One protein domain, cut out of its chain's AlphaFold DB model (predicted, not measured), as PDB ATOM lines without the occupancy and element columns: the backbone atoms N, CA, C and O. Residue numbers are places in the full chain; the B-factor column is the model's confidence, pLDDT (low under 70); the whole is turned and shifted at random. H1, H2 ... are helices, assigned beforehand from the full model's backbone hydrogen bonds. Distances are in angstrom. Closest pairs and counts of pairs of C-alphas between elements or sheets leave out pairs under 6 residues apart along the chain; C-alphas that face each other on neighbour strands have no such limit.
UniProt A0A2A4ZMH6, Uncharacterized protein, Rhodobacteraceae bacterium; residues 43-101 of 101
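What this domain is: This is residues 43 to 101 of the 101 residues of an uncharacterized protein of Rhodobacteraceae bacterium (UniProt A0A2A4ZMH6). Three helices, H1, H2 and H3, make a small, loosely joined body, and H4 leads away from it as an arm with a free tail. H2 packs steeply on H1 near where H1 begins, while H3 lies crosswise near where H1 ends, reached by the link of residues 70 to 76. The printed part has 59 residues with four named helices, in the order H1, H2, H3, H4, and no named strand; its class is all helix. It is only just compact, close to loose, with a radius of gyration of the C-alphas of 12.4 A. It spans 34 by 23 by 19 A, only just elongated, and the arm of H4 makes the length.

How they stand to each other: H1, residues 43 to 55, touches H2, residues 62 to 69; their closest C-alphas, those of Ala 46 and Pro 62, are 4.7 A apart. The two run opposite ways at a steep tilt of 69 degrees, only just short of about perpendicular. H3, residues 77 to 87, is apart from H2. H3 is close to H1 but not clearly touching it, about perpendicular at 77 degrees; their closest C-alphas, those of Leu 53 and Tyr 79, are 8.0 A apart. H4, residues 89 to 98, is close to H3 but not clearly touching it; their closest C-alphas, those of Ile 84 and Ala 91, are 6.3 A apart. The lines of H3 and H4 are only just about perpendicular, at 72 degrees. H4 is apart from H1 and from H2. In H1, H2 and H3 every O i to N i+4 pair is within hydrogen-bond range; in H4 1 of 6 is, beside 5 of 7 O i to N i+3 pairs.

Where its parts are: H1 begins at C-alpha 43, at (-41.794, -19.088, 35.208), and measures 18.5 A from first to last C-alpha. H2 measures 10.4 A and ends at C-alpha 69, at (-46.506, -19.736, 43.953). H3 measures 15.3 A. H4 measures 16.0 A and ends at C-alpha 98, at (-44.557, -20.940, 62.083).

The domain as a whole: The C-alphas of Ser 55 and Ala 101, the two farthest apart, are 37.4 A apart. Residues 85 to 90, of which 85 to 87 belong to H3, stand free, as do residues 93 to 101, of which 93 to 98 belong to H4. Without these stretches the body spans 23 by 22 by 17 A. The printed part has no cut and no long link; the link from H3 to H4 is tight. The mean pLDDT of the printed part is 86.2, and residues 92 to 101 are under 70.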
ATOM      1  N   ASN A  43     -41.366 -18.422  36.435       96.31
ATOM      2  CA  ASN A  43     -41.794 -19.088  35.208       96.31
ATOM      3  C   ASN A  43     -41.092 -20.426  35.019       96.31
ATOM      4  O   ASN A  43     -41.768 -21.421  34.785       96.31
ATOM      5  N   GLU A  44     -39.771 -20.435  35.172       96.56
ATOM      6  CA  GLU A  44     -38.963 -21.648  35.090       96.56
ATOM      7  C   GLU A  44     -39.388 -22.653  36.166       96.56
ATOM      8  O   GLU A  44     -39.589 -23.824  35.863       96.56
ATOM      9  N   LEU A  45     -39.632 -22.195  37.401       96.62
ATOM     10  CA  LEU A  45     -40.082 -23.070  38.486       96.62
ATOM     11  C   LEU A  45     -41.431 -23.701  38.164       96.62
ATOM     12  O   LEU A  45     -41.624 -24.899  38.361       96.62
ATOM     13  N   ALA A  46     -42.360 -22.898  37.654       97.62
ATOM     14  CA  ALA A  46     -43.680 -23.371  37.285       97.62
ATOM     15  C   ALA A  46     -43.641 -24.413  36.164       97.62
ATOM     16  O   ALA A  46     -44.382 -25.396  36.231       97.62
ATOM     17  N   ASP A  47     -42.785 -24.212  35.163       97.31
ATOM     18  CA  ASP A  47     -42.629 -25.144  34.051       97.31
ATOM     19  C   ASP A  47     -42.005 -26.469  34.541       97.31
ATOM     20  O   ASP A  47     -42.583 -27.535  34.312       97.31
ATOM     21  N   PHE A  48     -40.924 -26.412  35.332       95.81
ATOM     22  CA  PHE A  48     -40.266 -27.597  35.911       95.81
ATOM     23  C   PHE A  48     -41.176 -28.405  36.842       95.81
ATOM     24  O   PHE A  48     -41.262 -29.631  36.742       95.81
ATOM     25  N   VAL A  49     -41.861 -27.732  37.769       96.19
ATOM     26  CA  VAL A  49     -42.762 -28.391  38.725       96.19
ATOM     27  C   VAL A  49     -43.925 -29.050  37.990       96.19
ATOM     28  O   VAL A  49     -44.290 -30.178  38.320       96.19
ATOM     29  N   ALA A  50     -44.491 -28.385  36.977       97.31
ATOM     30  CA  ALA A  50     -45.562 -28.967  36.180       97.31
ATOM     31  C   ALA A  50     -45.090 -30.213  35.420       97.31
ATOM     32  O   ALA A  50     -45.785 -31.227  35.431       97.31
ATOM     33  N   GLU A  51     -43.913 -30.177  34.795       96.50
ATOM     34  CA  GLU A  51     -43.328 -31.340  34.117       96.50
ATOM     35  C   GLU A  51     -43.118 -32.517  35.079       96.50
ATOM     36  O   GLU A  51     -43.492 -33.658  34.777       96.50
ATOM     37  N   ARG A  52     -42.579 -32.243  36.271       95.50
ATOM     38  CA  ARG A  52     -42.311 -33.272  37.274       95.50
ATOM     39  C   ARG A  52     -43.595 -33.909  37.802       95.50
ATOM     40  O   ARG A  52     -43.696 -35.132  37.829       95.50
ATOM     41  N   LEU A  53     -44.588 -33.093  38.150       96.12
ATOM     42  CA  LEU A  53     -45.897 -33.562  38.608       96.12
ATOM     43  C   LEU A  53     -46.604 -34.408  37.545       96.12
ATOM     44  O   LEU A  53     -47.101 -35.486  37.859       96.12
ATOM     45  N   ASN A  54     -46.585 -33.971  36.282       96.25
ATOM     46  CA  ASN A  54     -47.158 -34.742  35.178       96.25
ATOM     47  C   ASN A  54     -46.457 -36.101  35.009       96.25
ATOM     48  O   ASN A  54     -47.130 -37.112  34.810       96.25
ATOM     49  N   SER A  55     -45.127 -36.138  35.139       95.06
ATOM     50  CA  SER A  55     -44.339 -37.380  35.081       95.06
ATOM     51  C   SER A  55     -44.679 -38.348  36.218       95.06
ATOM     52  O   SER A  55     -44.667 -39.561  36.020       95.06
ATOM     53  N   ASP A  56     -45.043 -37.813  37.385       93.31
ATOM     54  CA  ASP A  56     -45.461 -38.578  38.562       93.31
ATOM     55  C   ASP A  56     -46.974 -38.908  38.563       93.31
ATOM     56  O   ASP A  56     -47.501 -39.437  39.543       93.31
ATOM     57  N   GLY A  57     -47.689 -38.623  37.465       94.88
ATOM     58  CA  GLY A  57     -49.114 -38.938  37.305       94.88
ATOM     59  C   GLY A  57     -50.069 -37.959  37.995       94.88
ATOM     60  O   GLY A  57     -51.248 -38.274  38.159       94.88
ATOM     61  N   LEU A  58     -49.583 -36.778  38.384       94.88
ATOM     62  CA  LEU A  58     -50.364 -35.683  38.958       94.88
ATOM     63  C   LEU A  58     -50.575 -34.588  37.897       94.88
ATOM     64  O   LEU A  58     -49.742 -33.688  37.761       94.88
ATOM     65  N   PRO A  59     -51.669 -34.655  37.112       94.81
ATOM     66  CA  PRO A  59     -51.846 -33.801  35.948       94.81
ATOM     67  C   PRO A  59     -52.014 -32.330  36.331       94.81
ATOM     68  O   PRO A  59     -52.993 -31.946  36.969       94.81
ATOM     69  N   THR A  60     -51.093 -31.480  35.884       96.75
ATOM     70  CA  THR A  60     -51.151 -30.032  36.117       96.75
ATOM     71  C   THR A  60     -50.538 -29.245  34.959       96.75
ATOM     72  O   THR A  60     -49.947 -29.803  34.036       96.75
ATOM     73  N   ASN A  61     -50.675 -27.922  34.997       97.19
ATOM     74  CA  ASN A  61     -50.073 -27.023  34.020       97.19
ATOM     75  C   ASN A  61     -49.288 -25.898  34.721       97.19
ATOM     76  O   ASN A  61     -49.576 -25.576  35.879       97.19
ATOM     77  N   PRO A  62     -48.347 -25.240  34.022       97.62
ATOM     78  CA  PRO A  62     -47.523 -24.203  34.637       97.62
ATOM     79  C   PRO A  62     -48.317 -23.007  35.169       97.62
ATOM     80  O   PRO A  62     -47.938 -22.398  36.162       97.62
ATOM     81  N   ARG A  63     -49.456 -22.656  34.557       97.56
ATOM     82  CA  ARG A  63     -50.307 -21.564  35.059       97.56
ATOM     83  C   ARG A  63     -50.865 -21.886  36.446       97.56
ATOM     84  O   ARG A  63     -50.831 -21.027  37.319       97.56
ATOM     85  N   THR A  64     -51.335 -23.111  36.655       97.19
ATOM     86  CA  THR A  64     -51.795 -23.581  37.965       97.19
ATOM     87  C   THR A  64     -50.671 -23.521  38.996       97.19
ATOM     88  O   THR A  64     -50.901 -23.075  40.117       97.19
ATOM     89  N   VAL A  65     -49.444 -23.886  38.616       96.81
ATOM     90  CA  VAL A  65     -48.295 -23.790  39.525       96.81
ATOM     91  C   VAL A  65     -47.970 -22.335  39.871       96.81
ATOM     92  O   VAL A  65     -47.798 -22.025  41.047       96.81
ATOM     93  N   ARG A  66     -47.971 -21.409  38.901       97.69
ATOM     94  CA  ARG A  66     -47.795 -19.965  39.175       97.69
ATOM     95  C   ARG A  66     -48.845 -19.443  40.154       97.69
ATOM     96  O   ARG A  66     -48.514 -18.704  41.073       97.69
ATOM     97  N   ASN A  67     -50.094 -19.878  40.007       96.31
ATOM     98  CA  ASN A  67     -51.168 -19.530  40.934       96.31
ATOM     99  C   ASN A  67     -50.905 -20.039  42.366       96.31
ATOM    100  O   ASN A  67     -51.296 -19.378  43.326       96.31
ATOM    101  N   TRP A  68     -50.260 -21.200  42.529       96.00
ATOM    102  CA  TRP A  68     -49.827 -21.682  43.846       96.00
ATOM    103  C   TRP A  68     -48.672 -20.849  44.398       96.00
ATOM    104  O   TRP A  68     -48.723 -20.449  45.557       96.00
ATOM    105  N   LEU A  69     -47.671 -20.540  43.566       95.25
ATOM    106  CA  LEU A  69     -46.506 -19.736  43.953       95.25
ATOM    107  C   LEU A  69     -46.894 -18.323  44.408       95.25
ATOM    108  O   LEU A  69     -46.304 -17.795  45.344       95.25
ATOM    109  N   ARG A  70     -47.917 -17.736  43.781       94.50
ATOM    110  CA  ARG A  70     -48.463 -16.418  44.141       94.50
ATOM    111  C   ARG A  70     -49.436 -16.454  45.318       94.50
ATOM    112  O   ARG A  70     -49.841 -15.408  45.806       94.50
ATOM    113  N   GLY A  71     -49.834 -17.644  45.768       90.19
ATOM    114  CA  GLY A  71     -50.827 -17.811  46.827       90.19
ATOM    115  C   GLY A  71     -52.268 -17.493  46.407       90.19
ATOM    116  O   GLY A  71     -53.153 -17.423  47.264       90.19
ATOM    117  N   ASP A  72     -52.543 -17.367  45.110       89.69
ATOM    118  CA  ASP A  72     -53.891 -17.122  44.582       89.69
ATOM    119  C   ASP A  72     -54.803 -18.331  44.840       89.69
ATOM    120  O   ASP A  72     -55.966 -18.201  45.239       89.69
ATOM    121  N   HIS A  73     -54.249 -19.536  44.672       88.19
ATOM    122  CA  HIS A  73     -54.967 -20.799  44.809       88.19
ATOM    123  C   HIS A  73     -54.248 -21.759  45.756       88.19
ATOM    124  O   HIS A  73     -53.023 -21.809  45.809       88.19
ATOM    125  N   ALA A  74     -55.027 -22.560  46.485       86.69
ATOM    126  CA  ALA A  74     -54.483 -23.658  47.277       86.69
ATOM    127  C   ALA A  74     -54.293 -24.905  46.390       86.69
ATOM    128  O   ALA A  74     -55.166 -25.187  45.559       86.69
ATOM    129  N   PRO A  75     -53.196 -25.662  46.558       91.06
ATOM    130  CA  PRO A  75     -53.055 -26.973  45.938       91.06
ATOM    131  C   PRO A  75     -54.068 -27.964  46.523       91.06
ATOM    132  O   PRO A  75     -54.470 -27.856  47.684       91.06
ATOM    133  N   ALA A  76     -54.462 -28.962  45.730       90.25
ATOM    134  CA  ALA A  76     -55.165 -30.119  46.278       90.25
ATOM    135  C   ALA A  76     -54.208 -30.974  47.130       90.25
ATOM    136  O   ALA A  76     -52.986 -30.893  46.984       90.25
ATOM    137  N   PHE A  77     -54.770 -31.807  48.005       88.69
ATOM    138  CA  PHE A  77     -54.007 -32.579  48.989       88.69
ATOM    139  C   PHE A  77     -52.924 -33.470  48.361       88.69
ATOM    140  O   PHE A  77     -51.807 -33.509  48.870       88.69
ATOM    141  N   ASP A  78     -53.202 -34.103  47.220       91.69
ATOM    142  CA  ASP A  78     -52.246 -34.995  46.547       91.69
ATOM    143  C   ASP A  78     -50.941 -34.282  46.150       91.69
ATOM    144  O   ASP A  78     -49.853 -34.842  46.283       91.69
ATOM    145  N   TYR A  79     -51.023 -33.008  45.750       94.06
ATOM    146  CA  TYR A  79     -49.851 -32.186  45.421       94.06
ATOM    147  C   TYR A  79     -49.040 -31.806  46.662       94.06
ATOM    148  O   TYR A  79     -47.814 -31.710  46.600       94.06
ATOM    149  N   VAL A  80     -49.710 -31.613  47.801       90.88
ATOM    150  CA  VAL A  80     -49.048 -31.353  49.087       90.88
ATOM    151  C   VAL A  80     -48.298 -32.598  49.549       90.88
ATOM    152  O   VAL A  80     -47.126 -32.513  49.909       90.88
ATOM    153  N   VAL A  81     -48.941 -33.765  49.477       90.19
ATOM    154  CA  VAL A  81     -48.317 -35.054  49.807       90.19
ATOM    155  C   VAL A  81     -47.113 -35.321  48.908       90.19
ATOM    156  O   VAL A  81     -46.068 -35.751  49.397       90.19
ATOM    157  N   TRP A  82     -47.232 -35.031  47.612       93.94
ATOM    158  CA  TRP A  82     -46.113 -35.118  46.682       93.94
ATOM    159  C   TRP A  82     -44.949 -34.218  47.108       93.94
ATOM    160  O   TRP A  82     -43.828 -34.703  47.246       93.94
ATOM    161  N   ALA A  83     -45.208 -32.940  47.402       91.25
ATOM    162  CA  ALA A  83     -44.155 -32.001  47.776       91.25
ATOM    163  C   ALA A  83     -43.435 -32.427  49.066       91.25
ATOM    164  O   ALA A  83     -42.207 -32.398  49.113       91.25
ATOM    165  N   ILE A  84     -44.172 -32.907  50.076       88.94
ATOM    166  CA  ILE A  84     -43.595 -33.457  51.315       88.94
ATOM    167  C   ILE A  84     -42.745 -34.699  51.017       88.94
ATOM    168  O   ILE A  84     -41.639 -34.835  51.533       88.94
ATOM    169  N   ARG A  85     -43.224 -35.606  50.157       88.31
ATOM    170  CA  ARG A  85     -42.471 -36.807  49.772       88.31
ATOM    171  C   ARG A  85     -41.142 -36.460  49.096       88.31
ATOM    172  O   ARG A  85     -40.162 -37.157  49.338       88.31
ATOM    173  N   VAL A  86     -41.112 -35.424  48.255       89.12
ATOM    174  CA  VAL A  86     -39.887 -34.973  47.572       89.12
ATOM    175  C   VAL A  86     -38.965 -34.207  48.529       89.12
ATOM    176  O   VAL A  86     -37.753 -34.399  48.477       89.12
ATOM    177  N   ALA A  87     -39.517 -33.376  49.415       85.75
ATOM    178  CA  ALA A  87     -38.738 -32.551  50.342       85.75
ATOM    179  C   ALA A  87     -38.169 -33.336  51.532       85.75
ATOM    180  O   ALA A  87     -37.212 -32.891  52.163       85.75
ATOM    181  N   GLY A  88     -38.769 -34.487  51.839       81.00
ATOM    182  CA  GLY A  88     -38.544 -35.226  53.073       81.00
ATOM    183  C   GLY A  88     -39.506 -34.790  54.190       81.00
ATOM    184  O   GLY A  88     -40.092 -33.705  54.127       81.00
ATOM    185  N   PRO A  89     -39.687 -35.635  55.226       72.25
ATOM    186  CA  PRO A  89     -40.635 -35.377  56.314       72.25
ATOM    187  C   PRO A  89     -40.350 -34.073  57.072       72.25
ATOM    188  O   PRO A  89     -41.271 -33.450  57.596       72.25
ATOM    189  N   GLU A  90     -39.106 -33.600  57.029       71.81
ATOM    190  CA  GLU A  90     -38.652 -32.462  57.826       71.81
ATOM    191  C   GLU A  90     -39.257 -31.139  57.348       71.81
ATOM    192  O   GLU A  90     -39.405 -30.201  58.125       71.81
ATOM    193  N   ALA A  91     -39.713 -31.089  56.094       73.06
ATOM    194  CA  ALA A  91     -40.438 -29.952  55.538       73.06
ATOM    195  C   ALA A  91     -41.786 -29.674  56.229       73.06
ATOM    196  O   ALA A  91     -42.333 -28.578  56.097       73.06
ATOM    197  N   VAL A  92     -42.340 -30.657  56.947       68.56
ATOM    198  CA  VAL A  92     -43.572 -30.486  57.730       68.56
ATOM    199  C   VAL A  92     -43.294 -29.744  59.039       68.56
ATOM    200  O   VAL A  92     -44.182 -29.058  59.535       68.56
ATOM    201  N   PHE A  93     -42.077 -29.813  59.589       69.12
ATOM    202  CA  PHE A  93     -41.747 -29.097  60.828       69.12
ATOM    203  C   PHE A  93     -41.721 -27.575  60.633       69.12
ATOM    204  O   PHE A  93     -42.156 -26.855  61.526       69.12
ATOM    205  N   ASP A  94     -41.378 -27.098  59.430       65.69
ATOM    206  CA  ASP A  94     -41.439 -25.672  59.065       65.69
ATOM    207  C   ASP A  94     -42.859 -25.069  59.238       65.69
ATOM    208  O   ASP A  94     -43.004 -23.870  59.467       65.69
ATOM    209  N   ILE A  95     -43.921 -25.886  59.155       63.06
ATOM    210  CA  ILE A  95     -45.309 -25.465  59.440       63.06
ATOM    211  C   ILE A  95     -45.540 -25.264  60.938       63.06
ATOM    212  O   ILE A  95     -46.238 -24.336  61.341       63.06
ATOM    213  N   ILE A  96     -45.016 -26.184  61.747       58.19
ATOM    214  CA  ILE A  96     -45.311 -26.275  63.179       58.19
ATOM    215  C   ILE A  96     -44.617 -25.132  63.924       58.19
ATOM    216  O   ILE A  96     -45.212 -24.542  64.823       58.19
ATOM    217  N   ASP A  97     -43.411 -24.759  63.496       54.12
ATOM    218  CA  ASP A  97     -42.669 -23.643  64.088       54.12
ATOM    219  C   ASP A  97     -43.245 -22.273  63.690       54.12
ATOM    220  O   ASP A  97     -43.208 -21.336  64.484       54.12
ATOM    221  N   ALA A  98     -43.861 -22.158  62.506       51.78
ATOM    222  CA  ALA A  98     -44.557 -20.940  62.083       51.78
ATOM    223  C   ALA A  98     -45.840 -20.653  62.894       51.78
ATOM    224  O   ALA A  98     -46.309 -19.519  62.902       51.78
ATOM    225  N   GLU A  99     -46.413 -21.654  63.575       43.19
ATOM    226  CA  GLU A  99     -47.556 -21.497  64.496       43.19
ATOM    227  C   GLU A  99     -47.118 -20.980  65.886       43.19
ATOM    228  O   GLU A  99     -47.953 -20.507  66.656       43.19
ATOM    229  N   ALA A 100     -45.824 -21.066  66.222       46.22
ATOM    230  CA  ALA A 100     -45.284 -20.728  67.543       46.22
ATOM    231  C   ALA A 100     -44.724 -19.292  67.668       46.22
ATOM    232  O   ALA A 100     -44.309 -18.912  68.767       46.22
ATOM    233  N   ALA A 101     -44.705 -18.518  66.577       42.06
ATOM    234  CA  ALA A 101     -44.207 -17.137  66.498       42.06
ATOM    235  C   ALA A 101     -45.348 -16.125  66.311       42.06
ATOM    236  O   ALA A 101     -45.246 -15.024  66.901       42.06
TER     237      ALA A 101